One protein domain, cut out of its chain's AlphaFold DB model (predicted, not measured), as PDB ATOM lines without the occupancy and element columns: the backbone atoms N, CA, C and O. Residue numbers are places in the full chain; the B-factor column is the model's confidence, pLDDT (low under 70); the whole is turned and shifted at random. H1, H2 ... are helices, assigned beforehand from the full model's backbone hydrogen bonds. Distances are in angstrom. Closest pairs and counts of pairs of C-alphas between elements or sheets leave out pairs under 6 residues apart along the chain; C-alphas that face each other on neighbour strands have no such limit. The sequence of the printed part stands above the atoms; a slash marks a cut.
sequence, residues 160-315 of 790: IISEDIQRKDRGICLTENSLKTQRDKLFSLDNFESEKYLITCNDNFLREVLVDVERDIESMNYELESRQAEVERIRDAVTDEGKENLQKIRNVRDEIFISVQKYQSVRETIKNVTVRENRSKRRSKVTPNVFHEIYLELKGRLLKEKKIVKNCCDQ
ATOM      1  N   ILE A 160      -1.836 -14.083 -65.299       97.50
ATOM      2  CA  ILE A 160      -0.368 -14.011 -65.182       97.50
ATOM      3  C   ILE A 160       0.072 -12.705 -64.508       97.50
ATOM      4  O   ILE A 160       0.834 -12.720 -63.539       97.50
ATOM      5  N   ILE A 161      -0.440 -11.560 -64.969       96.69
ATOM      6  CA  ILE A 161      -0.054 -10.256 -64.409       96.69
ATOM      7  C   ILE A 161      -0.552 -10.098 -62.970       96.69
ATOM      8  O   ILE A 161       0.127  -9.500 -62.135       96.69
ATOM      9  N   SER A 162      -1.715 -10.662 -62.637       97.56
ATOM     10  CA  SER A 162      -2.220 -10.656 -61.262       97.56
ATOM     11  C   SER A 162      -1.311 -11.447 -60.319       97.56
ATOM     12  O   SER A 162      -1.028 -10.979 -59.214       97.56
ATOM     13  N   GLU A 163      -0.814 -12.608 -60.750       97.81
ATOM     14  CA  GLU A 163       0.165 -13.388 -59.988       97.81
ATOM     15  C   GLU A 163       1.494 -12.635 -59.825       97.81
ATOM     16  O   GLU A 163       2.087 -12.641 -58.739       97.81
ATOM     17  N   ASP A 164       1.945 -11.941 -60.873       96.75
ATOM     18  CA  ASP A 164       3.145 -11.102 -60.843       96.75
ATOM     19  C   ASP A 164       3.031  -9.947 -59.846       96.75
ATOM     20  O   ASP A 164       3.938  -9.751 -59.025       96.75
ATOM     21  N   ILE A 165       1.900  -9.232 -59.859       97.19
ATOM     22  CA  ILE A 165       1.583  -8.171 -58.897       97.19
ATOM     23  C   ILE A 165       1.631  -8.733 -57.475       97.19
ATOM     24  O   ILE A 165       2.362  -8.207 -56.640       97.19
ATOM     25  N   GLN A 166       0.934  -9.841 -57.199       97.38
ATOM     26  CA  GLN A 166       0.913 -10.451 -55.863       97.38
ATOM     27  C   GLN A 166       2.298 -10.918 -55.396       97.38
ATOM     28  O   GLN A 166       2.637 -10.841 -54.212       97.38
ATOM     29  N   ARG A 167       3.128 -11.446 -56.301       97.38
ATOM     30  CA  ARG A 167       4.497 -11.864 -55.972       97.38
ATOM     31  C   ARG A 167       5.366 -10.668 -55.595       97.38
ATOM     32  O   ARG A 167       6.072 -10.733 -54.589       97.38
ATOM     33  N   LYS A 168       5.309  -9.590 -56.379       95.75
ATOM     34  CA  LYS A 168       6.080  -8.366 -56.129       95.75
ATOM     35  C   LYS A 168       5.589  -7.615 -54.894       95.75
ATOM     36  O   LYS A 168       6.415  -7.179 -54.098       95.75
ATOM     37  N   ASP A 169       4.280  -7.551 -54.682       96.12
ATOM     38  CA  ASP A 169       3.670  -6.929 -53.506       96.12
ATOM     39  C   ASP A 169       4.081  -7.629 -52.198       96.12
ATOM     40  O   ASP A 169       4.477  -6.978 -51.231       96.12
ATOM     41  N   ARG A 170       4.163  -8.969 -52.199       95.81
ATOM     42  CA  ARG A 170       4.769  -9.719 -51.082       95.81
ATOM     43  C   ARG A 170       6.228  -9.317 -50.836       95.81
ATOM     44  O   ARG A 170       6.632  -9.167 -49.685       95.81
ATOM     45  N   GLY A 171       7.016  -9.117 -51.893       94.69
ATOM     46  CA  GLY A 171       8.401  -8.637 -51.791       94.69
ATOM     47  C   GLY A 171       8.514  -7.219 -51.210       94.69
ATOM     48  O   GLY A 171       9.388  -6.957 -50.376       94.69
ATOM     49  N   ILE A 172       7.599  -6.326 -51.596       95.81
ATOM     50  CA  ILE A 172       7.454  -4.974 -51.039       95.81
ATOM     51  C   ILE A 172       7.138  -5.063 -49.546       95.81
ATOM     52  O   ILE A 172       7.901  -4.518 -48.751       95.81
ATOM     53  N   CYS A 173       6.112  -5.826 -49.156       94.38
ATOM     54  CA  CYS A 173       5.732  -6.030 -47.756       94.38
ATOM     55  C   CYS A 173       6.901  -6.551 -46.903       94.38
ATOM     56  O   CYS A 173       7.162  -6.044 -45.813       94.38
ATOM     57  N   LEU A 174       7.652  -7.545 -47.396       94.88
ATOM     58  CA  LEU A 174       8.832  -8.071 -46.697       94.88
ATOM     59  C   LEU A 174       9.924  -7.004 -46.523       94.88
ATOM     60  O   LEU A 174      10.540  -6.919 -45.459       94.88
ATOM     61  N   THR A 175      10.149  -6.175 -47.545       93.44
ATOM     62  CA  THR A 175      11.140  -5.091 -47.500       93.44
ATOM     63  C   THR A 175      10.703  -3.975 -46.550       93.44
ATOM     64  O   THR A 175      11.517  -3.486 -45.769       93.44
ATOM     65  N   GLU A 176       9.421  -3.606 -46.549       93.94
ATOM     66  CA  GLU A 176       8.847  -2.634 -45.611       93.94
ATOM     67  C   GLU A 176       8.942  -3.114 -44.168       93.94
ATOM     68  O   GLU A 176       9.409  -2.368 -43.307       93.94
ATOM     69  N   ASN A 177       8.596  -4.376 -43.915       92.81
ATOM     70  CA  ASN A 177       8.730  -4.992 -42.598       92.81
ATOM     71  C   ASN A 177      10.194  -5.068 -42.151       92.81
ATOM     72  O   ASN A 177      10.491  -4.838 -40.978       92.81
ATOM     73  N   SER A 178      11.126  -5.340 -43.071       92.38
ATOM     74  CA  SER A 178      12.564  -5.319 -42.784       92.38
ATOM     75  C   SER A 178      13.041  -3.915 -42.408       92.38
ATOM     76  O   SER A 178      13.702  -3.753 -41.383       92.38
ATOM     77  N   LEU A 179      12.648  -2.889 -43.173       93.50
ATOM     78  CA  LEU A 179      12.962  -1.486 -42.882       93.50
ATOM     79  C   LEU A 179      12.356  -1.029 -41.552       93.50
ATOM     80  O   LEU A 179      13.041  -0.366 -40.776       93.50
ATOM     81  N   LYS A 180      11.109  -1.417 -41.257       92.69
ATOM     82  CA  LYS A 180      10.456  -1.154 -39.968       92.69
ATOM     83  C   LYS A 180      11.207  -1.827 -38.822       92.69
ATOM     84  O   LYS A 180      11.610  -1.154 -37.885       92.69
ATOM     85  N   THR A 181      11.527  -3.114 -38.955       91.50
ATOM     86  CA  THR A 181      12.310  -3.861 -37.954       91.50
ATOM     87  C   THR A 181      13.690  -3.235 -37.729       91.50
ATOM     88  O   THR A 181      14.183  -3.198 -36.602       91.50
ATOM     89  N   GLN A 182      14.342  -2.748 -38.790       89.31
ATOM     90  CA  GLN A 182      15.604  -2.018 -38.672       89.31
ATOM     91  C   GLN A 182      15.418  -0.695 -37.923       89.31
ATOM     92  O   GLN A 182      16.205  -0.434 -37.019       89.31
ATOM     93  N   ARG A 183      14.375   0.093 -38.231       91.88
ATOM     94  CA  ARG A 183      14.027   1.315 -37.480       91.88
ATOM     95  C   ARG A 183      13.747   1.015 -36.006       91.88
ATOM     96  O   ARG A 183      14.325   1.664 -35.145       91.88
ATOM     97  N   ASP A 184      12.952  -0.006 -35.702       89.31
ATOM     98  CA  ASP A 184      12.637  -0.402 -34.324       89.31
ATOM     99  C   ASP A 184      13.894  -0.773 -33.533       89.31
ATOM    100  O   ASP A 184      14.080  -0.330 -32.396       89.31
ATOM    101  N   LYS A 185      14.797  -1.554 -34.142       87.94
ATOM    102  CA  LYS A 185      16.092  -1.901 -33.539       87.94
ATOM    103  C   LYS A 185      16.954  -0.667 -33.326       87.94
ATOM    104  O   LYS A 185      17.523  -0.511 -32.251       87.94
ATOM    105  N   LEU A 186      17.013   0.214 -34.317       86.06
ATOM    106  CA  LEU A 186      17.763   1.462 -34.274       86.06
ATOM    107  C   LEU A 186      17.266   2.364 -33.133       86.06
ATOM    108  O   LEU A 186      18.054   2.800 -32.305       86.06
ATOM    109  N   PHE A 187      15.951   2.544 -32.996       87.81
ATOM    110  CA  PHE A 187      15.354   3.324 -31.905       87.81
ATOM    111  C   PHE A 187      15.465   2.644 -30.535       87.81
ATOM    112  O   PHE A 187      15.136   3.253 -29.519       87.81
ATOM    113  N   SER A 188      15.842   1.367 -30.477       84.00
ATOM    114  CA  SER A 188      15.979   0.613 -29.224       84.00
ATOM    115  C   SER A 188      17.429   0.454 -28.773       84.00
ATOM    116  O   SER A 188      17.671   0.346 -27.575       84.00
ATOM    117  N   LEU A 189      18.383   0.426 -29.708       77.19
ATOM    118  CA  LEU A 189      19.811   0.240 -29.439       77.19
ATOM    119  C   LEU A 189      20.587   1.559 -29.436       77.19
ATOM    120  O   LEU A 189      21.498   1.725 -28.626       77.19
ATOM    121  N   ASP A 190      20.228   2.488 -30.320       67.81
ATOM    122  CA  ASP A 190      20.928   3.755 -30.481       67.81
ATOM    123  C   ASP A 190      20.194   4.885 -29.750       67.81
ATOM    124  O   ASP A 190      18.970   4.895 -29.613       67.81
ATOM    125  N   ASN A 191      20.949   5.890 -29.305       80.81
ATOM    126  CA  ASN A 191      20.434   7.025 -28.537       80.81
ATOM    127  C   ASN A 191      19.746   8.056 -29.467       80.81
ATOM    128  O   ASN A 191      20.148   9.219 -29.517       80.81
ATOM    129  N   PHE A 192      18.742   7.624 -30.246       82.50
ATOM    130  CA  PHE A 192      18.014   8.437 -31.243       82.50
ATOM    131  C   PHE A 192      17.216   9.601 -30.639       82.50
ATOM    132  O   PHE A 192      16.852  10.531 -31.353       82.50
ATOM    133  N   GLU A 193      17.005   9.590 -29.324       82.94
ATOM    134  CA  GLU A 193      16.448  10.708 -28.550       82.94
ATOM    135  C   GLU A 193      17.502  11.795 -28.250       82.94
ATOM    136  O   GLU A 193      17.187  12.889 -27.783       82.94
ATOM    137  N   SER A 194      18.785  11.529 -28.527       88.00
ATOM    138  CA  SER A 194      19.872  12.479 -28.316       88.00
ATOM    139  C   SER A 194      20.157  13.296 -29.572       88.00
ATOM    140  O   SER A 194      20.724  12.800 -30.547       88.00
ATOM    141  N   GLU A 195      19.910  14.607 -29.510       84.81
ATOM    142  CA  GLU A 195      20.285  15.526 -30.594       84.81
ATOM    143  C   GLU A 195      21.780  15.444 -30.956       84.81
ATOM    144  O   GLU A 195      22.148  15.599 -32.118       84.81
ATOM    145  N   LYS A 196      22.658  15.181 -29.975       86.12
ATOM    146  CA  LYS A 196      24.110  15.067 -30.201       86.12
ATOM    147  C   LYS A 196      24.459  13.905 -31.125       86.12
ATOM    148  O   LYS A 196      25.379  14.038 -31.926       86.12
ATOM    149  N   TYR A 197      23.740  12.792 -30.999       86.00
ATOM    150  CA  TYR A 197      23.924  11.625 -31.850       86.00
ATOM    151  C   TYR A 197      23.426  11.916 -33.270       86.00
ATOM    152  O   TYR A 197      24.186  11.763 -34.226       86.00
ATOM    153  N   LEU A 198      22.216  12.465 -33.410       86.75
ATOM    154  CA  LEU A 198      21.627  12.773 -34.718       86.75
ATOM    155  C   LEU A 198      22.450  13.778 -35.543       86.75
ATOM    156  O   LEU A 198      22.512  13.648 -36.759       86.75
ATOM    157  N   ILE A 199      23.144  14.737 -34.914       85.94
ATOM    158  CA  ILE A 199      24.047  15.674 -35.623       85.94
ATOM    159  C   ILE A 199      25.189  14.939 -36.355       85.94
ATOM    160  O   ILE A 199      25.747  15.470 -37.315       85.94
ATOM    161  N   THR A 200      25.553  13.730 -35.917       85.44
ATOM    162  CA  THR A 200      26.592  12.906 -36.563       85.44
ATOM    163  C   THR A 200      26.062  12.035 -37.705       85.44
ATOM    164  O   THR A 200      26.861  11.464 -38.454       85.44
ATOM    165  N   CYS A 201      24.737  11.949 -37.867       86.69
ATOM    166  CA  CYS A 201      24.087  11.151 -38.900       86.69
ATOM    167  C   CYS A 201      24.078  11.847 -40.270       86.69
ATOM    168  O   CYS A 201      24.314  13.046 -40.402       86.69
ATOM    169  N   ASN A 202      23.808  11.069 -41.320       89.25
ATOM    170  CA  ASN A 202      23.679  11.586 -42.681       89.25
ATOM    171  C   ASN A 202      22.327  12.315 -42.853       89.25
ATOM    172  O   ASN A 202      21.278  11.740 -42.573       89.25
ATOM    173  N   ASP A 203      22.343  13.552 -43.362       88.00
ATOM    174  CA  ASP A 203      21.137  14.373 -43.572       88.00
ATOM    175  C   ASP A 203      20.079  13.718 -44.476       88.00
ATOM    176  O   ASP A 203      18.883  13.881 -44.244       88.00
ATOM    177  N   ASN A 204      20.488  13.011 -45.535       89.94
ATOM    178  CA  ASN A 204      19.550  12.339 -46.442       89.94
ATOM    179  C   ASN A 204      18.883  11.157 -45.744       89.94
ATOM    180  O   ASN A 204      17.680  10.967 -45.872       89.94
ATOM    181  N   PHE A 205      19.652  10.411 -44.952       93.38
ATOM    182  CA  PHE A 205      19.117   9.347 -44.111       93.38
ATOM    183  C   PHE A 205      18.102   9.891 -43.100       93.38
ATOM    184  O   PHE A 205      16.997   9.368 -43.021       93.38
ATOM    185  N   LEU A 206      18.425  10.975 -42.385       92.00
ATOM    186  CA  LEU A 206      17.499  11.576 -41.418       92.00
ATOM    187  C   LEU A 206      16.208  12.082 -42.071       92.00
ATOM    188  O   LEU A 206      15.144  11.959 -41.471       92.00
ATOM    189  N   ARG A 207      16.288  12.627 -43.291       92.31
ATOM    190  CA  ARG A 207      15.106  13.048 -44.056       92.31
ATOM    191  C   ARG A 207      14.206  11.868 -44.425       92.31
ATOM    192  O   ARG A 207      13.012  11.933 -44.165       92.31
ATOM    193  N   GLU A 208      14.769  10.788 -44.963       93.75
ATOM    194  CA  GLU A 208      13.995   9.588 -45.320       93.75
ATOM    195  C   GLU A 208      13.406   8.886 -44.088       93.75
ATOM    196  O   GLU A 208      12.245   8.478 -44.092       93.75
ATOM    197  N   VAL A 209      14.179   8.789 -43.000       93.69
ATOM    198  CA  VAL A 209      13.696   8.227 -41.731       93.69
ATOM    199  C   VAL A 209      12.576   9.079 -41.146       93.69
ATOM    200  O   VAL A 209      11.625   8.513 -40.622       93.69
ATOM    201  N   LEU A 210      12.650  10.410 -41.248       93.81
ATOM    202  CA  LEU A 210      11.587  11.290 -40.764       93.81
ATOM    203  C   LEU A 210      10.254  11.003 -41.466       93.81
ATOM    204  O   LEU A 210       9.253  10.813 -40.782       93.81
ATOM    205  N   VAL A 211      10.265  10.911 -42.801       94.50
ATOM    206  CA  VAL A 211       9.070  10.574 -43.599       94.50
ATOM    207  C   VAL A 211       8.500   9.220 -43.176       94.50
ATOM    208  O   VAL A 211       7.292   9.064 -43.003       94.50
ATOM    209  N   ASP A 212       9.369   8.231 -42.971       94.12
ATOM    210  CA  ASP A 212       8.940   6.899 -42.556       94.12
ATOM    211  C   ASP A 212       8.391   6.852 -41.129       94.12
ATOM    212  O   ASP A 212       7.403   6.164 -40.892       94.12
ATOM    213  N   VAL A 213       8.987   7.597 -40.196       94.56
ATOM    214  CA  VAL A 213       8.504   7.728 -38.815       94.56
ATOM    215  C   VAL A 213       7.143   8.412 -38.776       94.56
ATOM    216  O   VAL A 213       6.279   7.986 -38.016       94.56
ATOM    217  N   GLU A 214       6.929   9.451 -39.584       95.00
ATOM    218  CA  GLU A 214       5.632  10.129 -39.676       95.00
ATOM    219  C   GLU A 214       4.538   9.171 -40.151       95.00
ATOM    220  O   GLU A 214       3.517   9.035 -39.476       95.00
ATOM    221  N   ARG A 215       4.802   8.414 -41.221       94.56
ATOM    222  CA  ARG A 215       3.880   7.378 -41.704       94.56
ATOM    223  C   ARG A 215       3.647   6.268 -40.673       94.56
ATOM    224  O   ARG A 215       2.522   5.800 -40.515       94.56
ATOM    225  N   ASP A 216       4.690   5.823 -39.971       94.25
ATOM    226  CA  ASP A 216       4.556   4.787 -38.941       94.25
ATOM    227  C   ASP A 216       3.698   5.286 -37.759       94.25
ATOM    228  O   ASP A 216       2.879   4.529 -37.241       94.25
ATOM    229  N   ILE A 217       3.827   6.562 -37.361       95.06
ATOM    230  CA  ILE A 217       2.971   7.191 -36.339       95.06
ATOM    231  C   ILE A 217       1.512   7.220 -36.793       95.06
ATOM    232  O   ILE A 217       0.636   6.858 -36.012       95.06
ATOM    233  N   GLU A 218       1.241   7.628 -38.034       95.00
ATOM    234  CA  GLU A 218      -0.117   7.623 -38.596       95.00
ATOM    235  C   GLU A 218      -0.722   6.214 -38.581       95.00
ATOM    236  O   GLU A 218      -1.830   6.022 -38.080       95.00
ATOM    237  N   SER A 219       0.038   5.211 -39.034       93.56
ATOM    238  CA  SER A 219      -0.396   3.811 -39.021       93.56
ATOM    239  C   SER A 219      -0.674   3.295 -37.607       93.56
ATOM    240  O   SER A 219      -1.662   2.594 -37.402       93.56
ATOM    241  N   MET A 220       0.179   3.622 -36.631       94.31
ATOM    242  CA  MET A 220      -0.016   3.197 -35.243       94.31
ATOM    243  C   MET A 220      -1.182   3.926 -34.567       94.31
ATOM    244  O   MET A 220      -1.873   3.319 -33.757       94.31
ATOM    245  N   ASN A 221      -1.435   5.195 -34.900       95.12
ATOM    246  CA  ASN A 221      -2.607   5.924 -34.407       95.12
ATOM    247  C   ASN A 221      -3.908   5.310 -34.936       95.12
ATOM    248  O   ASN A 221      -4.836   5.105 -34.160       95.12
ATOM    249  N   TYR A 222      -3.954   4.951 -36.223       95.12
ATOM    250  CA  TYR A 222      -5.099   4.238 -36.790       95.12
ATOM    251  C   TYR A 222      -5.333   2.891 -36.085       95.12
ATOM    252  O   TYR A 222      -6.461   2.555 -35.718       95.12
ATOM    253  N   GLU A 223      -4.265   2.126 -35.828       94.81
ATOM    254  CA  GLU A 223      -4.369   0.871 -35.073       94.81
ATOM    255  C   GLU A 223      -4.835   1.111 -33.627       94.81
ATOM    256  O   GLU A 223      -5.698   0.387 -33.128       94.81
ATOM    257  N   LEU A 224      -4.326   2.156 -32.969       95.12
ATOM    258  CA  LEU A 224      -4.722   2.556 -31.620       95.12
ATOM    259  C   LEU A 224      -6.221   2.881 -31.545       95.12
ATOM    260  O   LEU A 224      -6.897   2.403 -30.633       95.12
ATOM    261  N   GLU A 225      -6.749   3.639 -32.507       95.56
ATOM    262  CA  GLU A 225      -8.179   3.954 -32.619       95.56
ATOM    263  C   GLU A 225      -9.020   2.695 -32.865       95.56
ATOM    264  O   GLU A 225     -10.021   2.476 -32.180       95.56
ATOM    265  N   SER A 226      -8.582   1.813 -33.771       95.00
ATOM    266  CA  SER A 226      -9.255   0.534 -34.027       95.00
ATOM    267  C   SER A 226      -9.315  -0.342 -32.770       95.00
ATOM    268  O   SER A 226     -10.360  -0.921 -32.461       95.00
ATOM    269  N   ARG A 227      -8.214  -0.436 -32.011       93.88
ATOM    270  CA  ARG A 227      -8.170  -1.185 -30.743       93.88
ATOM    271  C   ARG A 227      -9.010  -0.524 -29.662       93.88
ATOM    272  O   ARG A 227      -9.668  -1.226 -28.902       93.88
ATOM    273  N   GLN A 228      -9.044   0.804 -29.605       95.81
ATOM    274  CA  GLN A 228      -9.911   1.536 -28.685       95.81
ATOM    275  C   GLN A 228     -11.398   1.264 -28.979       95.81
ATOM    276  O   GLN A 228     -12.149   0.954 -28.055       95.81
ATOM    277  N   ALA A 229     -11.805   1.263 -30.252       94.12
ATOM    278  CA  ALA A 229     -13.165   0.905 -30.660       94.12
ATOM    279  C   ALA A 229     -13.511  -0.567 -30.348       94.12
ATOM    280  O   ALA A 229     -14.649  -0.893 -30.006       94.12
ATOM    281  N   GLU A 230     -12.538  -1.479 -30.445       92.81
ATOM    282  CA  GLU A 230     -12.697  -2.886 -30.053       92.81
ATOM    283  C   GLU A 230     -12.881  -3.045 -28.533       92.81
ATOM    284  O   GLU A 230     -13.776  -3.770 -28.090       92.81
ATOM    285  N   VAL A 231     -12.094  -2.314 -27.731       93.00
ATOM    286  CA  VAL A 231     -12.252  -2.241 -26.267       93.00
ATOM    287  C   VAL A 231     -13.650  -1.752 -25.904       93.00
ATOM    288  O   VAL A 231     -14.271  -2.325 -25.013       93.00
ATOM    289  N   GLU A 232     -14.153  -0.718 -26.577       92.62
ATOM    290  CA  GLU A 232     -15.494  -0.174 -26.340       92.62
ATOM    291  C   GLU A 232     -16.586  -1.183 -26.702       92.62
ATOM    292  O   GLU A 232     -17.429  -1.477 -25.858       92.62
ATOM    293  N   ARG A 233     -16.501  -1.829 -27.873       90.75
ATOM    294  CA  ARG A 233     -17.449  -2.886 -28.271       90.75
ATOM    295  C   ARG A 233     -17.530  -4.026 -27.258       90.75
ATOM    296  O   ARG A 233     -18.624  -4.445 -26.893       90.75
ATOM    297  N   ILE A 234     -16.389  -4.547 -26.808       88.81
ATOM    298  CA  ILE A 234     -16.356  -5.685 -25.872       88.81
ATOM    299  C   ILE A 234     -16.777  -5.250 -24.467       88.81
ATOM    300  O   ILE A 234     -17.444  -6.007 -23.761       88.81
ATOM    301  N   ARG A 235     -16.431  -4.021 -24.064       88.56
ATOM    302  CA  ARG A 235     -16.896  -3.419 -22.807       88.56
ATOM    303  C   ARG A 235     -18.409  -3.212 -22.795       88.56
ATOM    304  O   ARG A 235     -18.985  -3.236 -21.716       88.56
ATOM    305  N   ASP A 236     -19.042  -3.013 -23.942       85.12
ATOM    306  CA  ASP A 236     -20.483  -2.776 -24.015       85.12
ATOM    307  C   ASP A 236     -21.284  -4.096 -24.174       85.12
ATOM    308  O   ASP A 236     -22.471  -4.139 -23.863       85.12
ATOM    309  N   ALA A 237     -20.635  -5.208 -24.560       80.94
ATOM    310  CA  ALA A 237     -21.243  -6.531 -24.803       80.94
ATOM    311  C   ALA A 237     -21.108  -7.557 -23.643       80.94
ATOM    312  O   ALA A 237     -21.191  -8.763 -23.866       80.94
ATOM    313  N   VAL A 238     -20.842  -7.112 -22.411       73.88
ATOM    314  CA  VAL A 238     -20.266  -7.950 -21.332       73.88
ATOM    315  C   VAL A 238     -21.097  -9.183 -20.938       73.88
ATOM    316  O   VAL A 238     -22.161  -9.072 -20.333       73.88
ATOM    317  N   THR A 239     -20.491 -10.361 -21.126       71.00
ATOM    318  CA  THR A 239     -20.662 -11.586 -20.320       71.00
ATOM    319  C   THR A 239     -19.395 -11.837 -19.482       71.00
ATOM    320  O   THR A 239     -18.339 -11.260 -19.756       71.00
ATOM    321  N   ASP A 240     -19.455 -12.686 -18.448       67.75
ATOM    322  CA  ASP A 240     -18.303 -12.949 -17.562       67.75
ATOM    323  C   ASP A 240     -17.088 -13.594 -18.271       67.75
ATOM    324  O   ASP A 240     -15.956 -13.374 -17.839       67.75
ATOM    325  N   GLU A 241     -17.278 -14.276 -19.410       64.44
ATOM    326  CA  GLU A 241     -16.189 -14.766 -20.282       64.44
ATOM    327  C   GLU A 241     -15.459 -13.639 -21.049       64.44
ATOM    328  O   GLU A 241     -14.308 -13.797 -21.456       64.44
ATOM    329  N   GLY A 242     -16.070 -12.457 -21.204       73.06
ATOM    330  CA  GLY A 242     -15.494 -11.329 -21.949       73.06
ATOM    331  C   GLY A 242     -14.423 -10.530 -21.194       73.06
ATOM    332  O   GLY A 242     -13.669  -9.776 -21.816       73.06
ATOM    333  N   LYS A 243     -14.313 -10.685 -19.866       81.25
ATOM    334  CA  LYS A 243     -13.399  -9.885 -19.022       81.25
ATOM    335  C   LYS A 243     -11.920 -10.177 -19.288       81.25
ATOM    336  O   LYS A 243     -11.117  -9.245 -19.325       81.25
ATOM    337  N   GLU A 244     -11.559 -11.442 -19.500       84.06
ATOM    338  CA  GLU A 244     -10.174 -11.819 -19.814       84.06
ATOM    339  C   GLU A 244      -9.768 -11.304 -21.202       84.06
ATOM    340  O   GLU A 244      -8.677 -10.758 -21.378       84.06
ATOM    341  N   ASN A 245     -10.675 -11.405 -22.177       86.62
ATOM    342  CA  ASN A 245     -10.443 -10.913 -23.531       86.62
ATOM    343  C   ASN A 245     -10.309  -9.378 -23.568       86.62
ATOM    344  O   ASN A 245      -9.403  -8.841 -24.201       86.62
ATOM    345  N   LEU A 246     -11.144  -8.665 -22.804       89.81
ATOM    346  CA  LEU A 246     -11.065  -7.209 -22.661       89.81
ATOM    347  C   LEU A 246      -9.711  -6.754 -22.097       89.81
ATOM    348  O   LEU A 246      -9.147  -5.767 -22.572       89.81
ATOM    349  N   GLN A 247      -9.172  -7.463 -21.099       91.06
ATOM    350  CA  GLN A 247      -7.867  -7.123 -20.531       91.06
ATOM    351  C   GLN A 247      -6.728  -7.361 -21.530       91.06
ATOM    352  O   GLN A 247      -5.824  -6.531 -21.618       91.06
ATOM    353  N   LYS A 248      -6.787  -8.442 -22.319       91.75
ATOM    354  CA  LYS A 248      -5.806  -8.704 -23.386       91.75
ATOM    355  C   LYS A 248      -5.771  -7.559 -24.401       91.75
ATOM    356  O   LYS A 248      -4.695  -7.054 -24.705       91.75
ATOM    357  N   ILE A 249      -6.931  -7.094 -24.861       91.50
ATOM    358  CA  ILE A 249      -7.015  -6.018 -25.864       91.50
ATOM    359  C   ILE A 249      -6.565  -4.669 -25.282       91.50
ATOM    360  O   ILE A 249      -5.882  -3.909 -25.965       91.50
ATOM    361  N   ARG A 250      -6.869  -4.385 -24.006       93.44
ATOM    362  CA  ARG A 250      -6.349  -3.191 -23.310       93.44
ATOM    363  C   ARG A 250      -4.827  -3.178 -23.233       93.44
ATOM    364  O   ARG A 250      -4.233  -2.149 -23.529       93.44
ATOM    365  N   ASN A 251      -4.213  -4.309 -22.885       95.50
ATOM    366  CA  ASN A 251      -2.757  -4.409 -22.824       95.50
ATOM    367  C   ASN A 251      -2.130  -4.126 -24.201       95.50
ATOM    368  O   ASN A 251      -1.214  -3.317 -24.289       95.50
ATOM    369  N   VAL A 252      -2.681  -4.705 -25.276       94.00
ATOM    370  CA  VAL A 252      -2.217  -4.451 -26.655       94.00
ATOM    371  C   VAL A 252      -2.358  -2.972 -27.033       94.00
ATOM    372  O   VAL A 252      -1.431  -2.382 -27.581       94.00
ATOM    373  N   ARG A 253      -3.493  -2.338 -26.709       95.94
ATOM    374  CA  ARG A 253      -3.702  -0.896 -26.933       95.94
ATOM    375  C   ARG A 253      -2.649  -0.054 -26.204       95.94
ATOM    376  O   ARG A 253      -2.096   0.874 -26.792       95.94
ATOM    377  N   ASP A 254      -2.379  -0.360 -24.938       95.19
ATOM    378  CA  ASP A 254      -1.427   0.395 -24.119       95.19
ATOM    379  C   ASP A 254       0.018   0.220 -24.628       95.19
ATOM    380  O   ASP A 254       0.777   1.188 -24.667       95.19
ATOM    381  N   GLU A 255       0.380  -0.973 -25.111       94.75
ATOM    382  CA  GLU A 255       1.662  -1.234 -25.786       94.75
ATOM    383  C   GLU A 255       1.827  -0.405 -27.073       94.75
ATOM    384  O   GLU A 255       2.894   0.179 -27.311       94.75
ATOM    385  N   ILE A 256       0.765  -0.295 -27.883       92.31
ATOM    386  CA  ILE A 256       0.756   0.557 -29.083       92.31
ATOM    387  C   ILE A 256       0.932   2.025 -28.685       92.31
ATOM    388  O   ILE A 256       1.764   2.721 -29.267       92.31
ATOM    389  N   PHE A 257       0.215   2.497 -27.662       95.12
ATOM    390  CA  PHE A 257       0.320   3.879 -27.188       95.12
ATOM    391  C   PHE A 257       1.742   4.239 -26.729       95.12
ATOM    392  O   PHE A 257       2.270   5.284 -27.112       95.12
ATOM    393  N   ILE A 258       2.396   3.356 -25.965       94.06
ATOM    394  CA  ILE A 258       3.795   3.537 -25.542       94.06
ATOM    395  C   ILE A 258       4.719   3.639 -26.765       94.06
ATOM    396  O   ILE A 258       5.602   4.500 -26.820       94.06
ATOM    397  N   SER A 259       4.494   2.797 -27.775       92.12
ATOM    398  CA  SER A 259       5.271   2.807 -29.018       92.12
ATOM    399  C   SER A 259       5.073   4.105 -29.810       92.12
ATOM    400  O   SER A 259       6.053   4.705 -30.257       92.12
ATOM    401  N   VAL A 260       3.835   4.606 -29.908       94.19
ATOM    402  CA  VAL A 260       3.518   5.903 -30.531       94.19
ATOM    403  C   VAL A 260       4.262   7.044 -29.839       94.19
ATOM    404  O   VAL A 260       4.888   7.857 -30.519       94.19
ATOM    405  N   GLN A 261       4.247   7.100 -28.503       94.38
ATOM    406  CA  GLN A 261       4.956   8.142 -27.747       94.38
ATOM    407  C   GLN A 261       6.461   8.135 -28.034       94.38
ATOM    408  O   GLN A 261       7.060   9.192 -28.258       94.38
ATOM    409  N   LYS A 262       7.067   6.943 -28.091       91.94
ATOM    410  CA  LYS A 262       8.481   6.781 -28.443       91.94
ATOM    411  C   LYS A 262       8.772   7.318 -29.847       91.94
ATOM    412  O   LYS A 262       9.691   8.116 -30.028       91.94
ATOM    413  N   TYR A 263       7.968   6.938 -30.838       93.50
ATOM    414  CA  TYR A 263       8.129   7.414 -32.215       93.50
ATOM    415  C   TYR A 263       7.926   8.933 -32.342       93.50
ATOM    416  O   TYR A 263       8.668   9.592 -33.070       93.50
ATOM    417  N   GLN A 264       6.975   9.519 -31.605       94.44
ATOM    418  CA  GLN A 264       6.776  10.971 -31.556       94.44
ATOM    419  C   GLN A 264       7.996  11.700 -30.976       94.44
ATOM    420  O   GLN A 264       8.427  12.706 -31.540       94.44
ATOM    421  N   SER A 265       8.593  11.175 -29.901       93.50
ATOM    422  CA  SER A 265       9.834  11.711 -29.317       93.50
ATOM    423  C   SER A 265      10.983  11.717 -30.336       93.50
ATOM    424  O   SER A 265      11.648  12.739 -30.547       93.50
ATOM    425  N   VAL A 266      11.164  10.604 -31.057       92.62
ATOM    426  CA  VAL A 266      12.167  10.487 -32.127       92.62
ATOM    427  C   VAL A 266      11.884  11.471 -33.268       92.62
ATOM    428  O   VAL A 266      12.801  12.173 -33.697       92.62
ATOM    429  N   ARG A 267      10.627  11.592 -33.723       94.19
ATOM    430  CA  ARG A 267      10.213  12.549 -34.768       94.19
ATOM    431  C   ARG A 267      10.621  13.977 -34.416       94.19
ATOM    432  O   ARG A 267      11.234  14.657 -35.238       94.19
ATOM    433  N   GLU A 268      10.293  14.432 -33.207       93.31
ATOM    434  CA  GLU A 268      10.608  15.794 -32.761       93.31
ATOM    435  C   GLU A 268      12.116  16.022 -32.640       93.31
ATOM    436  O   GLU A 268      12.624  17.069 -33.044       93.31
ATOM    437  N   THR A 269      12.859  15.024 -32.159       91.62
ATOM    438  CA  THR A 269      14.322  15.104 -32.067       91.62
ATOM    439  C   THR A 269      14.958  15.215 -33.458       91.62
ATOM    440  O   THR A 269      15.831  16.062 -33.666       91.62
ATOM    441  N   ILE A 270      14.475  14.446 -34.444       91.19
ATOM    442  CA  ILE A 270      14.920  14.558 -35.841       91.19
ATOM    443  C   ILE A 270      14.566  15.938 -36.410       91.19
ATOM    444  O   ILE A 270      15.461  16.607 -36.927       91.19
ATOM    445  N   LYS A 271      13.320  16.417 -36.256       91.62
ATOM    446  CA  LYS A 271      12.890  17.756 -36.720       91.62
ATOM    447  C   LYS A 271      13.732  18.882 -36.120       91.62
ATOM    448  O   LYS A 271      14.127  19.807 -36.830       91.62
ATOM    449  N   ASN A 272      14.066  18.798 -34.833       89.19
ATOM    450  CA  ASN A 272      14.912  19.783 -34.157       89.19
ATOM    451  C   ASN A 272      16.332  19.855 -34.740       89.19
ATOM    452  O   ASN A 272      16.958  20.918 -34.687       89.19
ATOM    453  N   VAL A 273      16.834  18.752 -35.304       85.44
ATOM    454  CA  VAL A 273      18.157  18.677 -35.938       85.44
ATOM    455  C   VAL A 273      18.109  19.037 -37.427       85.44
ATOM    456  O   VAL A 273      19.039  19.688 -37.899       85.44
ATOM    457  N   THR A 274      17.048  18.673 -38.156       83.19
ATOM    458  CA  THR A 274      16.952  18.864 -39.615       83.19
ATOM    459  C   THR A 274      16.298  20.181 -40.050       83.19
ATOM    460  O   THR A 274      16.677  20.706 -41.092       83.19
ATOM    461  N   VAL A 275      15.348  20.735 -39.281       76.31
ATOM    462  CA  VAL A 275      14.494  21.870 -39.710       76.31
ATOM    463  C   VAL A 275      14.908  23.219 -39.100       76.31
ATOM    464  O   VAL A 275      14.621  24.270 -39.666       76.31
ATOM    465  N   ARG A 276      15.607  23.251 -37.957       73.12
ATOM    466  CA  ARG A 276      15.981  24.525 -37.302       73.12
ATOM    467  C   ARG A 276      17.111  25.253 -38.056       73.12
ATOM    468  O   ARG A 276      18.284  24.933 -37.875       73.12
ATOM    469  N   GLU A 277      16.764  26.304 -38.807       55.41
ATOM    470  CA  GLU A 277      17.674  27.137 -39.631       55.41
ATOM    471  C   GLU A 277      18.804  27.857 -38.857       55.41
ATOM    472  O   GLU A 277      19.826  28.219 -39.438       55.41
ATOM    473  N   ASN A 278      18.689  28.032 -37.537       51.69
ATOM    474  CA  ASN A 278      19.574  28.917 -36.759       51.69
ATOM    475  C   ASN A 278      20.832  28.264 -36.145       51.69
ATOM    476  O   ASN A 278      21.452  28.840 -35.246       51.69
ATOM    477  N   ARG A 279      21.265  27.076 -36.591       57.03
ATOM    478  CA  ARG A 279      22.493  26.456 -36.051       57.03
ATOM    479  C   ARG A 279      23.747  26.930 -36.789       57.03
ATOM    480  O   ARG A 279      23.988  26.592 -37.943       57.03
ATOM    481  N   SER A 280      24.589  27.684 -36.073       51.03
ATOM    482  CA  SER A 280      25.921  28.101 -36.523       51.03
ATOM    483  C   SER A 280      26.726  26.906 -37.060       51.03
ATOM    484  O   SER A 280      26.741  25.839 -36.446       51.03
ATOM    485  N   LYS A 281      27.395  27.116 -38.195       54.09
ATOM    486  CA  LYS A 281      28.100  26.169 -39.078       54.09
ATOM    487  C   LYS A 281      29.244  25.353 -38.433       54.09
ATOM    488  O   LYS A 281      30.369  25.371 -38.923       54.09
ATOM    489  N   ARG A 282      28.994  24.602 -37.362       54.38
ATOM    490  CA  ARG A 282      29.898  23.551 -36.863       54.38
ATOM    491  C   ARG A 282      29.227  22.192 -37.027       54.38
ATOM    492  O   ARG A 282      28.856  21.556 -36.048       54.38
ATOM    493  N   ARG A 283      29.053  21.752 -38.278       58.16
ATOM    494  CA  ARG A 283      28.774  20.335 -38.544       58.16
ATOM    495  C   ARG A 283      30.021  19.553 -38.138       58.16
ATOM    496  O   ARG A 283      31.108  19.823 -38.648       58.16
ATOM    497  N   SER A 284      29.881  18.652 -37.169       61.44
ATOM    498  CA  SER A 284      30.914  17.660 -36.881       61.44
ATOM    499  C   SER A 284      31.146  16.811 -38.133       61.44
ATOM    500  O   SER A 284      30.281  16.702 -39.001       61.44
ATOM    501  N   LYS A 285      32.350  16.247 -38.266       66.25
ATOM    502  CA  LYS A 285      32.691  15.364 -39.385       66.25
ATOM    503  C   LYS A 285      31.703  14.191 -39.375       66.25
ATOM    504  O   LYS A 285      31.703  13.435 -38.408       66.25
ATOM    505  N   VAL A 286      30.857  14.086 -40.404       68.88
ATOM    506  CA  VAL A 286      29.902  12.977 -40.559       68.88
ATOM    507  C   VAL A 286      30.695  11.680 -40.476       68.88
ATOM    508  O   VAL A 286      31.624  11.466 -41.258       68.88
ATOM    509  N   THR A 287      30.375  10.842 -39.498       66.88
ATOM    510  CA  THR A 287      30.949   9.502 -39.405       66.88
ATOM    511  C   THR A 287      30.287   8.641 -40.476       66.88
ATOM    512  O   THR A 287      29.064   8.486 -40.431       66.88
ATOM    513  N   PRO A 288      31.039   8.105 -41.459       68.75
ATOM    514  CA  PRO A 288      30.473   7.199 -42.445       68.75
ATOM    515  C   PRO A 288      29.954   5.966 -41.707       68.75
ATOM    516  O   PRO A 288      30.721   5.217 -41.104       68.75
ATOM    517  N   ASN A 289      28.634   5.812 -41.696       80.81
ATOM    518  CA  ASN A 289      27.963   4.683 -41.083       80.81
ATOM    519  C   ASN A 289      27.357   3.841 -42.203       80.81
ATOM    520  O   ASN A 289      26.422   4.279 -42.876       80.81
ATOM    521  N   VAL A 290      27.890   2.631 -42.369       84.25
ATOM    522  CA  VAL A 290      27.456   1.651 -43.374       84.25
ATOM    523  C   VAL A 290      25.949   1.378 -43.269       84.25
ATOM    524  O   VAL A 290      25.287   1.159 -44.277       84.25
ATOM    525  N   PHE A 291      25.364   1.482 -42.070       84.38
ATOM    526  CA  PHE A 291      23.923   1.319 -41.877       84.38
ATOM    527  C   PHE A 291      23.084   2.400 -42.572       84.38
ATOM    528  O   PHE A 291      22.029   2.077 -43.113       84.38
ATOM    529  N   HIS A 292      23.537   3.660 -42.599       88.50
ATOM    530  CA  HIS A 292      22.800   4.729 -43.287       88.50
ATOM    531  C   HIS A 292      22.730   4.457 -44.793       88.50
ATOM    532  O   HIS A 292      21.690   4.667 -45.414       88.50
ATOM    533  N   GLU A 293      23.830   3.972 -45.371       88.50
ATOM    534  CA  GLU A 293      23.917   3.639 -46.794       88.50
ATOM    535  C   GLU A 293      23.029   2.439 -47.137       88.50
ATOM    536  O   GLU A 293      22.234   2.527 -48.070       88.50
ATOM    537  N   ILE A 294      23.072   1.372 -46.327       90.00
ATOM    538  CA  ILE A 294      22.201   0.196 -46.492       90.00
ATOM    539  C   ILE A 294      20.721   0.591 -46.412       90.00
ATOM    540  O   ILE A 294      19.919   0.144 -47.230       90.00
ATOM    541  N   TYR A 295      20.343   1.438 -45.448       92.00
ATOM    542  CA  TYR A 295      18.958   1.881 -45.289       92.00
ATOM    543  C   TYR A 295      18.462   2.660 -46.512       92.00
ATOM    544  O   TYR A 295      17.399   2.356 -47.058       92.00
ATOM    545  N   LEU A 296      19.249   3.639 -46.970       92.00
ATOM    546  CA  LEU A 296      18.935   4.437 -48.156       92.00
ATOM    547  C   LEU A 296      18.867   3.572 -49.422       92.00
ATOM    548  O   LEU A 296      17.987   3.772 -50.258       92.00
ATOM    549  N   GLU A 297      19.749   2.579 -49.554       93.31
ATOM    550  CA  GLU A 297      19.721   1.640 -50.672       93.31
ATOM    551  C   GLU A 297      18.454   0.772 -50.657       93.31
ATOM    552  O   GLU A 297      17.769   0.666 -51.677       93.31
ATOM    553  N   LEU A 298      18.103   0.182 -49.509       93.31
ATOM    554  CA  LEU A 298      16.885  -0.619 -49.353       93.31
ATOM    555  C   LEU A 298      15.627   0.208 -49.630       93.31
ATOM    556  O   LEU A 298      14.722  -0.261 -50.319       93.31
ATOM    557  N   LYS A 299      15.593   1.461 -49.166       93.69
ATOM    558  CA  LYS A 299      14.514   2.407 -49.459       93.69
ATOM    559  C   LYS A 299      14.415   2.713 -50.954       93.69
ATOM    560  O   LYS A 299      13.325   2.667 -51.524       93.69
ATOM    561  N   GLY A 300      15.547   2.964 -51.608       94.31
ATOM    562  CA  GLY A 300      15.607   3.178 -53.052       94.31
ATOM    563  C   GLY A 300      15.121   1.962 -53.847       94.31
ATOM    564  O   GLY A 300      14.368   2.118 -54.808       94.31
ATOM    565  N   ARG A 301      15.492   0.743 -53.429       93.62
ATOM    566  CA  ARG A 301      14.985  -0.513 -54.012       93.62
ATOM    567  C   ARG A 301      13.476  -0.663 -53.803       93.62
ATOM    568  O   ARG A 301      12.775  -0.974 -54.761       93.62
ATOM    569  N   LEU A 302      12.972  -0.367 -52.604       95.06
ATOM    570  CA  LEU A 302      11.541  -0.396 -52.293       95.06
ATOM    571  C   LEU A 302      10.738   0.546 -53.202       95.06
ATOM    572  O   LEU A 302       9.718   0.145 -53.751       95.06
ATOM    573  N   LEU A 303      11.199   1.787 -53.392       94.62
ATOM    574  CA  LEU A 303      10.530   2.752 -54.272       94.62
ATOM    575  C   LEU A 303      10.523   2.290 -55.736       94.62
ATOM    576  O   LEU A 303       9.513   2.450 -56.423       94.62
ATOM    577  N   LYS A 304      11.618   1.681 -56.209       95.12
ATOM    578  CA  LYS A 304      11.681   1.081 -57.551       95.12
ATOM    579  C   LYS A 304      10.695  -0.078 -57.699       95.12
ATOM    580  O   LYS A 304       9.955  -0.091 -58.674       95.12
ATOM    581  N   GLU A 305      10.632  -0.999 -56.737       94.56
ATOM    582  CA  GLU A 305       9.666  -2.110 -56.771       94.56
ATOM    583  C   GLU A 305       8.217  -1.616 -56.710       94.56
ATOM    584  O   GLU A 305       7.395  -2.075 -57.497       94.56
ATOM    585  N   LYS A 306       7.904  -0.617 -55.870       95.94
ATOM    586  CA  LYS A 306       6.576   0.022 -55.852       95.94
ATOM    587  C   LYS A 306       6.205   0.625 -57.203       95.94
ATOM    588  O   LYS A 306       5.075   0.458 -57.652       95.94
ATOM    589  N   LYS A 307       7.152   1.293 -57.871       95.69
ATOM    590  CA  LYS A 307       6.944   1.813 -59.229       95.69
ATOM    591  C   LYS A 307       6.694   0.681 -60.232       95.69
ATOM    592  O   LYS A 307       5.812   0.816 -61.068       95.69
ATOM    593  N   ILE A 308       7.424  -0.432 -60.133       94.94
ATOM    594  CA  ILE A 308       7.204  -1.600 -60.999       94.94
ATOM    595  C   ILE A 308       5.811  -2.197 -60.765       94.94
ATOM    596  O   ILE A 308       5.106  -2.447 -61.734       94.94
ATOM    597  N   VAL A 309       5.385  -2.380 -59.510       96.06
ATOM    598  CA  VAL A 309       4.033  -2.878 -59.197       96.06
ATOM    599  C   VAL A 309       2.960  -1.932 -59.716       96.06
ATOM    600  O   VAL A 309       2.001  -2.402 -60.317       96.06
ATOM    601  N   LYS A 310       3.144  -0.615 -59.561       94.44
ATOM    602  CA  LYS A 310       2.238   0.376 -60.150       94.44
ATOM    603  C   LYS A 310       2.123   0.188 -61.667       94.44
ATOM    604  O   LYS A 310       1.015   0.046 -62.160       94.44
ATOM    605  N   ASN A 311       3.248   0.084 -62.376       92.25
ATOM    606  CA  ASN A 311       3.241  -0.158 -63.819       92.25
ATOM    607  C   ASN A 311       2.532  -1.477 -64.187       92.25
ATOM    608  O   ASN A 311       1.808  -1.517 -65.176       92.25
ATOM    609  N   CYS A 312       2.696  -2.548 -63.397       94.56
ATOM    610  CA  CYS A 312       1.961  -3.800 -63.603       94.56
ATOM    611  C   CYS A 312       0.450  -3.632 -63.373       94.56
ATOM    612  O   CYS A 312      -0.343  -4.223 -64.102       94.56
ATOM    613  N   CYS A 313       0.036  -2.838 -62.380       94.31
ATOM    614  CA  CYS A 313      -1.373  -2.503 -62.162       94.31
ATOM    615  C   CYS A 313      -1.946  -1.702 -63.337       94.31
ATOM    616  O   CYS A 313      -3.015  -2.052 -63.830       94.31
ATOM    617  N   ASP A 314      -1.219  -0.693 -63.824       90.56
ATOM    618  CA  ASP A 314      -1.613   0.109 -64.987       90.56
ATOM    619  C   ASP A 314      -1.723  -0.777 -66.244       90.56
ATOM    620  O   ASP A 314      -2.678  -0.677 -67.012       90.56
ATOM    621  N   GLN A 315      -0.790  -1.720 -66.426       92.25
ATOM    622  CA  GLN A 315      -0.849  -2.725 -67.489       92.25
ATOM    623  C   GLN A 315      -2.080  -3.631 -67.352       92.25
ATOM    624  O   GLN A 315      -2.811  -3.826 -68.320       92.25
TER     625      GLN A 315
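What this domain is: This is residues 160 to 315 of the 790 residues of an uncharacterized protein of Mytilus coruscus (UniProt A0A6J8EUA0). Two pairs of long helices make a lopsided L: H3 and H4 fold back on each other as a long hairpin, and H1 and H5, side by side and running opposite ways, make the second arm. The arms meet near the beginning of H3 and the end of H4, where the short H2 packs on H4, and residues 276 to 281 stick out from the loop between H4 and H5. The printed part has 156 residues with five named helices, H1 to H5 in order along the chain, and no named strand; its class is all helix. It is loose, with a radius of gyration of the C-alphas of 20.0 A, and its outline is flat, spanning 64 by 47 by 25 A.

How they stand to each other: Begin with the longest helix, H3, residues 203 to 236, which forms a helical hairpin with H4, residues 242 to 274. They touch at a shallow tilt of 22 degrees, opposite ways; look at Arg 227 and Arg 253, whose C-alphas are the closest, 5.9 A apart. H5, residues 290 to 315, touches H3 with residues 292 to 296 alone, at a steep tilt of 67 degrees, the same way; the closest C-alphas, of Phe 205 and His 292, are 6.0 A apart. H1, residues 160 to 189, touches H5 at a shallow tilt of 24 degrees, opposite ways, with the C-alphas of Ile 165 and Val 309 closest at 5.8 A. H1 is close to H4 but not clearly touching, about perpendicular at 76 degrees, with the C-alphas of Phe 187 and Val 266 closest at 7.8 A. H1 and H3 are near each other, with 8 pairs of C-alphas within 10 A. H2, residues 195 to 198, touches residues 269 to 273 of H4, the C-alphas of Glu 195 and Thr 269 being closest at 6.2 A; H2 and H5 are apart. In H1, H3, H4 and H5 every O i to N i+4 pair is within hydrogen-bond range, while H2 is too short for such a pair.

Where its parts are: Find C-alpha 203 at (21.137, 14.373, -43.572); from there H3 runs 49.1 A to C-alpha 236. H4 runs 47.7 A from C-alpha 242 to C-alpha 274. Find C-alpha 160 at (-0.368, -14.011, -65.182), where H1 begins its 43.4 A; H5 runs 37.4 A and ends at C-alpha 315, at (-0.849, -2.725, -67.489).

The domain as a whole: The two C-alphas farthest apart, of Thr 239 and Lys 281, are 64.5 A apart. The printed part has no cut; the link from H4 to H5, 15 residues, is long, and the other three are tight. Mean pLDDT of the printed part is 88.2; look for values under 70 at residue 190, residues 240 to 241 and residues 277 to 288.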